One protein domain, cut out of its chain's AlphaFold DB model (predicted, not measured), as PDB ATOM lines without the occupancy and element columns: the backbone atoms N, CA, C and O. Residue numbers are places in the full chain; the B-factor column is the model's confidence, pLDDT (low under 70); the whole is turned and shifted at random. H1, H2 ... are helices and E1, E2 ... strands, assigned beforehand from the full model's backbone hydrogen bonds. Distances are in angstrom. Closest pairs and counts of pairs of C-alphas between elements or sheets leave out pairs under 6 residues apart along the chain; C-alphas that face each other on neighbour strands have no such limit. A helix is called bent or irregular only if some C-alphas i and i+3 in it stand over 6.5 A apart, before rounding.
ATOM      1  N   ILE A 942      43.357 -38.620  55.282       86.69
ATOM      2  CA  ILE A 942      42.936 -37.317  55.801       86.69
ATOM      3  C   ILE A 942      41.508 -37.432  56.318       86.69
ATOM      4  O   ILE A 942      40.585 -37.760  55.575       86.69
ATOM      5  N   ARG A 943      41.316 -37.124  57.601       85.56
ATOM      6  CA  ARG A 943      39.982 -36.984  58.183       85.56
ATOM      7  C   ARG A 943      39.429 -35.605  57.825       85.56
ATOM      8  O   ARG A 943      39.947 -34.586  58.280       85.56
ATOM      9  N   CYS A 944      38.381 -35.580  57.017       79.12
ATOM     10  CA  CYS A 944      37.693 -34.373  56.588       79.12
ATOM     11  C   CYS A 944      36.429 -34.181  57.430       79.12
ATOM     12  O   CYS A 944      35.638 -35.108  57.602       79.12
ATOM     13  N   LYS A 945      36.208 -32.967  57.934       74.81
ATOM     14  CA  LYS A 945      34.885 -32.579  58.431       74.81
ATOM     15  C   LYS A 945      34.029 -32.241  57.217       74.81
ATOM     16  O   LYS A 945      34.449 -31.422  56.403       74.81
ATOM     17  N   THR A 946      32.889 -32.903  57.064       66.56
ATOM     18  CA  THR A 946      31.966 -32.631  55.958       66.56
ATOM     19  C   THR A 946      30.766 -31.850  56.472       66.56
ATOM     20  O   THR A 946      30.358 -32.020  57.620       66.56
ATOM     21  N   ASN A 947      30.185 -31.014  55.614       66.06
ATOM     22  CA  ASN A 947      28.932 -30.313  55.909       66.06
ATOM     23  C   ASN A 947      27.704 -31.200  55.633       66.06
ATOM     24  O   ASN A 947      26.577 -30.719  55.660       66.06
ATOM     25  N   ILE A 948      27.918 -32.482  55.321       64.62
ATOM     26  CA  ILE A 948      26.858 -33.442  55.035       64.62
ATOM     27  C   ILE A 948      26.413 -34.015  56.380       64.62
ATOM     28  O   ILE A 948      27.163 -34.727  57.048       64.62
ATOM     29  N   THR A 949      25.212 -33.645  56.808       59.66
ATOM     30  CA  THR A 949      24.610 -34.090  58.067       59.66
ATOM     31  C   THR A 949      23.713 -35.298  57.836       59.66
ATOM     32  O   THR A 949      22.823 -35.256  56.991       59.66
ATOM     33  N   SER A 950      23.909 -36.345  58.634       55.97
ATOM     34  CA  SER A 950      22.937 -37.423  58.840       55.97
ATOM     35  C   SER A 950      22.563 -37.407  60.322       55.97
ATOM     36  O   SER A 950      23.453 -37.323  61.169       55.97
ATOM     37  N   ASN A 951      21.265 -37.395  60.643       56.44
ATOM     38  CA  ASN A 951      20.746 -37.319  62.018       56.44
ATOM     39  C   ASN A 951      21.357 -36.187  62.878       56.44
ATOM     40  O   ASN A 951      21.763 -36.419  64.012       56.44
ATOM     41  N   ASN A 952      21.445 -34.959  62.349       56.41
ATOM     42  CA  ASN A 952      21.979 -33.772  63.047       56.41
ATOM     43  C   ASN A 952      23.440 -33.863  63.538       56.41
ATOM     44  O   ASN A 952      23.896 -32.995  64.281       56.41
ATOM     45  N   VAL A 953      24.215 -34.849  63.074       58.47
ATOM     46  CA  VAL A 953      25.663 -34.917  63.303       58.47
ATOM     47  C   VAL A 953      26.380 -34.646  61.983       58.47
ATOM     48  O   VAL A 953      26.106 -35.287  60.968       58.47
ATOM     49  N   ALA A 954      27.301 -33.678  61.980       62.94
ATOM     50  CA  ALA A 954      28.168 -33.431  60.832       62.94
ATOM     51  C   ALA A 954      29.010 -34.686  60.553       62.94
ATOM     52  O   ALA A 954      29.799 -35.115  61.402       62.94
ATOM     53  N   GLY A 955      28.839 -35.286  59.375       63.94
ATOM     54  CA  GLY A 955      29.547 -36.500  58.995       63.94
ATOM     55  C   GLY A 955      31.059 -36.271  58.948       63.94
ATOM     56  O   GLY A 955      31.545 -35.281  58.388       63.94
ATOM     57  N   GLN A 956      31.827 -37.195  59.524       67.38
ATOM     58  CA  GLN A 956      33.274 -37.250  59.325       67.38
ATOM     59  C   GLN A 956      33.566 -38.127  58.106       67.38
ATOM     60  O   GLN A 956      33.223 -39.305  58.086       67.38
ATOM     61  N   GLY A 957      34.194 -37.547  57.085       73.62
ATOM     62  CA  GLY A 957      34.645 -38.258  55.891       73.62
ATOM     63  C   GLY A 957      36.123 -38.624  55.995       73.62
ATOM     64  O   GLY A 957      36.902 -37.933  56.657       73.62
ATOM     65  N   LEU A 958      36.533 -39.696  55.323       83.69
ATOM     66  CA  LEU A 958      37.935 -40.095  55.231       83.69
ATOM     67  C   LEU A 958      38.379 -40.015  53.771       83.69
ATOM     68  O   LEU A 958      37.934 -40.810  52.952       83.69
ATOM     69  N   ALA A 959      39.252 -39.068  53.439       84.31
ATOM     70  CA  ALA A 959      39.903 -39.031  52.137       84.31
ATOM     71  C   ALA A 959      41.111 -39.976  52.158       84.31
ATOM     72  O   ALA A 959      41.958 -39.889  53.053       84.31
ATOM     73  N   LYS A 960      41.183 -40.874  51.174       87.88
ATOM     74  CA  LYS A 960      42.271 -41.840  50.991       87.88
ATOM     75  C   LYS A 960      42.912 -41.640  49.627       87.88
ATOM     76  O   LYS A 960      42.228 -41.226  48.691       87.88
ATOM     77  N   TRP A 961      44.185 -42.002  49.505       87.31
ATOM     78  CA  TRP A 961      44.865 -42.005  48.211       87.31
ATOM     79  C   TRP A 961      44.183 -42.952  47.208       87.31
ATOM     80  O   TRP A 961      43.942 -42.549  46.075       87.31
ATOM     81  N   ASN A 962      43.706 -44.119  47.667       85.38
ATOM     82  CA  ASN A 962      42.931 -45.064  46.852       85.38
ATOM     83  C   ASN A 962      41.705 -44.441  46.174       85.38
ATOM     84  O   ASN A 962      41.292 -44.912  45.127       85.38
ATOM     85  N   HIS A 963      41.099 -43.387  46.732       87.00
ATOM     86  CA  HIS A 963      39.967 -42.737  46.063       87.00
ATOM     87  C   HIS A 963      40.398 -42.035  44.764       87.00
ATOM     88  O   HIS A 963      39.604 -41.935  43.834       87.00
ATOM     89  N   ILE A 964      41.646 -41.558  44.694       84.44
ATOM     90  CA  ILE A 964      42.237 -40.994  43.474       84.44
ATOM     91  C   ILE A 964      42.592 -42.112  42.491       84.44
ATOM     92  O   ILE A 964      42.325 -41.957  41.306       84.44
ATOM     93  N   GLU A 965      43.148 -43.228  42.972       82.31
ATOM     94  CA  GLU A 965      43.468 -44.403  42.140       82.31
ATOM     95  C   GLU A 965      42.208 -44.999  41.508       82.31
ATOM     96  O   GLU A 965      42.141 -45.133  40.294       82.31
ATOM     97  N   MET A 966      41.160 -45.227  42.304       84.31
ATOM     98  CA  MET A 966      39.866 -45.699  41.807       84.31
ATOM     99  C   MET A 966      39.272 -44.742  40.772       84.31
ATOM    100  O   MET A 966      38.744 -45.171  39.753       84.31
ATOM    101  N   PHE A 967      39.348 -43.430  41.017       83.50
ATOM    102  CA  PHE A 967      38.877 -42.448  40.046       83.50
ATOM    103  C   PHE A 967      39.692 -42.499  38.747       83.50
ATOM    104  O   PHE A 967      39.107 -42.411  37.673       83.50
ATOM    105  N   TYR A 968      41.013 -42.678  38.834       80.06
ATOM    106  CA  TYR A 968      41.883 -42.847  37.671       80.06
ATOM    107  C   TYR A 968      41.540 -44.108  36.873       80.06
ATOM    108  O   TYR A 968      41.370 -44.012  35.662       80.06
ATOM    109  N   GLU A 969      41.369 -45.258  37.530       81.00
ATOM    110  CA  GLU A 969      40.950 -46.512  36.888       81.00
ATOM    111  C   GLU A 969      39.610 -46.343  36.154       81.00
ATOM    112  O   GLU A 969      39.501 -46.667  34.976       81.00
ATOM    113  N   ILE A 970      38.618 -45.733  36.814       81.25
ATOM    114  CA  ILE A 970      37.288 -45.460  36.243       81.25
ATOM    115  C   ILE A 970      37.353 -44.509  35.034       81.25
ATOM    116  O   ILE A 970      36.523 -44.601  34.122       81.25
ATOM    117  N   ASP A 971      38.281 -43.554  35.046       77.50
ATOM    118  CA  ASP A 971      38.458 -42.557  33.985       77.50
ATOM    119  C   ASP A 971      39.236 -43.119  32.778       77.50
ATOM    120  O   ASP A 971      39.012 -42.682  31.649       77.50
ATOM    121  N   ASN A 972      40.095 -44.125  32.999       71.75
ATOM    122  CA  ASN A 972      40.885 -44.801  31.960       71.75
ATOM    123  C   ASN A 972      40.185 -46.012  31.314       71.75
ATOM    124  O   ASN A 972      40.663 -46.506  30.292       71.75
ATOM    125  N   ASP A 973      39.074 -46.496  31.875       69.19
ATOM    126  CA  ASP A 973      38.372 -47.680  31.372       69.19
ATOM    127  C   ASP A 973      37.572 -47.372  30.087       69.19
ATOM    128  O   ASP A 973      36.412 -46.953  30.109       69.19
ATOM    129  N   GLY A 974      38.239 -47.508  28.937       59.88
ATOM    130  CA  GLY A 974      37.613 -47.596  27.611       59.88
ATOM    131  C   GLY A 974      36.972 -46.318  27.050       59.88
ATOM    132  O   GLY A 974      36.285 -46.384  26.028       59.88
ATOM    133  N   ARG A 975      37.168 -45.146  27.668       62.94
ATOM    134  CA  ARG A 975      36.559 -43.886  27.197       62.94
ATOM    135  C   ARG A 975      37.435 -43.156  26.178       62.94
ATOM    136  O   ARG A 975      38.631 -42.978  26.368       62.94
ATOM    137  N   ASN A 976      36.798 -42.598  25.145       62.06
ATOM    138  CA  ASN A 976      37.451 -41.725  24.155       62.06
ATOM    139  C   ASN A 976      37.909 -40.362  24.726       62.06
ATOM    140  O   ASN A 976      38.618 -39.621  24.048       62.06
ATOM    141  N   PHE A 977      37.487 -40.005  25.945       64.06
ATOM    142  CA  PHE A 977      37.836 -38.755  26.622       64.06
ATOM    143  C   PHE A 977      38.071 -39.009  28.115       64.06
ATOM    144  O   PHE A 977      37.187 -39.523  28.797       64.06
ATOM    145  N   VAL A 978      39.245 -38.599  28.602       71.12
ATOM    146  CA  VAL A 978      39.672 -38.685  30.009       71.12
ATOM    147  C   VAL A 978      39.329 -37.364  30.705       71.12
ATOM    148  O   VAL A 978      39.711 -36.292  30.219       71.12
ATOM    149  N   PHE A 979      38.611 -37.408  31.827       75.12
ATOM    150  CA  PHE A 979      38.199 -36.228  32.594       75.12
ATOM    151  C   PHE A 979      39.352 -35.612  33.405       75.12
ATOM    152  O   PHE A 979      39.390 -34.392  33.594       75.12
ATOM    153  N   ALA A 980      40.338 -36.408  33.824       70.31
ATOM    154  CA  ALA A 980      41.549 -35.966  34.512       70.31
ATOM    155  C   ALA A 980      42.838 -36.321  33.739       70.31
ATOM    156  O   ALA A 980      43.710 -37.033  34.231       70.31
ATOM    157  N   PRO A 981      43.089 -35.713  32.565       62.53
ATOM    158  CA  PRO A 981      44.234 -36.051  31.706       62.53
ATOM    159  C   PRO A 981      45.612 -35.685  32.298       62.53
ATOM    160  O   PRO A 981      46.644 -35.869  31.656       62.53
ATOM    161  N   LYS A 982      45.655 -35.091  33.499       58.75
ATOM    162  CA  LYS A 982      46.883 -34.687  34.204       58.75
ATOM    163  C   LYS A 982      47.243 -35.604  35.378       58.75
ATOM    164  O   LYS A 982      48.295 -35.377  35.969       58.75
ATOM    165  N   SER A 983      46.410 -36.589  35.719       57.81
ATOM    166  CA  SER A 983      46.671 -37.580  36.776       57.81
ATOM    167  C   SER A 983      47.299 -38.864  36.221       57.81
ATOM    168  O   SER A 983      46.918 -39.952  36.622       57.81
ATOM    169  N   LEU A 984      48.231 -38.741  35.272       46.84
ATOM    170  CA  LEU A 984      49.008 -39.877  34.765       46.84
ATOM    171  C   LEU A 984      49.984 -40.352  35.851       46.84
ATOM    172  O   LEU A 984      50.637 -39.510  36.471       46.84
ATOM    173  N   GLU A 985      50.069 -41.672  36.052       45.75
ATOM    174  CA  GLU A 985      50.967 -42.338  37.006       45.75
ATOM    175  C   GLU A 985      52.386 -41.746  36.948       45.75
ATOM    176  O   GLU A 985      53.109 -41.882  35.957       45.75
ATOM    177  N   SER A 986      52.781 -41.041  38.012       34.72
ATOM    178  CA  SER A 986      54.134 -40.515  38.209       34.72
ATOM    179  C   SER A 986      54.603 -40.730  39.631       34.72
ATOM    180  O   SER A 986      53.841 -40.291  40.529       34.72
TER     181      SER A 986
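This is residues 942 to 986 of the 986 residues of the protein "THAP-type domain-containing protein" of Chilo suppressalis (UniProt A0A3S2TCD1). A strand hairpin with a strong bend in its first strand makes one end of a long, thin model, and a single helix runs on from it to make the other half of the length, with no core between them. At the far end of the helix a tail without named elements, residues 973 to 986, turns back instead of running on. The printed part has 45 residues with two named strands and one named helix, in the order E1, E2, H1 along the chain; the sheet has the order E1 - E2 and is antiparallel, and the class is mixed, helices and strands. The whole is extended, with a radius of gyration of the C-alphas of 14.8 A, and its C-alphas span 42 by 21 by 13 A along their three main axes, only just a rod.

The printed part opens with strand E1, residues 942 to 950, 9 residues and the longest strand by residues. Its first C-alpha, that of Ile 942, is at (42.936, -37.317, 55.801), its last, that of Ser 950, is at (22.937, -37.423, 58.840), and the two are 20.2 A apart. E1 bends by 77 degrees at residue 947. After two residues, Asn 951 and Asn 952, comes strand E2, residues 953 to 959, 18.6 A from first to last C-alpha. One residue, Lys 960, stands between E2 and helix H1, residues 961 to 972, which measures 17.0 A from first to last C-alpha. H1 begins with C-alpha 961 at (44.865, -42.005, 48.211) and ends with C-alpha 972 at (40.885, -44.801, 31.960). Residues 973 to 986 follow, 14 residues with no named element; C-alpha 976 is at (37.451, -41.725, 24.155) and C-alpha 986 is at (54.134, -40.515, 38.209).

E1 and E2 are a hairpin of antiparallel neighbour strands, with 145 degrees between their N-to-C directions. At the open end of the hairpin the C-alphas of Ile 942 and Ala 959 face each other at 5.1 A, and near the turn those of Ser 950 and Val 953 face each other at 5.8 A. Backbone N 942 and O 959 are within hydrogen-bond range at 2.9 A, and N 959 and O 942 at 2.8 A. Around the bend in E1, C-alpha 955 faces both C-alpha 946, at 5.5 A, and C-alpha 948, at 5.7 A. Past the bend, N 955 and O 948 are within hydrogen-bond range at 2.9 A. The link from E1 to E2 is tight, with 2 residues, and the link from E2 to H1 is tight, with 1 residue. E1 and H1 are apart, with no C-alpha of the one within 8 A of the other. H1 is not bent, and every O i to N i+4 pair inside it is within hydrogen-bond range.

The radius of gyration of the C-alphas is 1.58 times the 9.3 A of a compact globule of 45 residues. The two C-alphas farthest apart are those of Asn 952, between the two strands, and Asn 976, in the stretch after H1, at 42.6 A. The first and last printed C-alphas, those of Ile 942 and Ser 986, are 21.1 A apart. The printed part has no cut, and residue 986 is the chain's last residue. No link between named elements is long. The C-alphas of residues 973 to 986 lie 12 to 21 A from the mean of all C-alphas. The mean pLDDT of the printed part is 70.2, and that of H1 is 82. Confidence is low, under 70, in 22 residues: 946 to 956, 973 to 977 and 981 to 986.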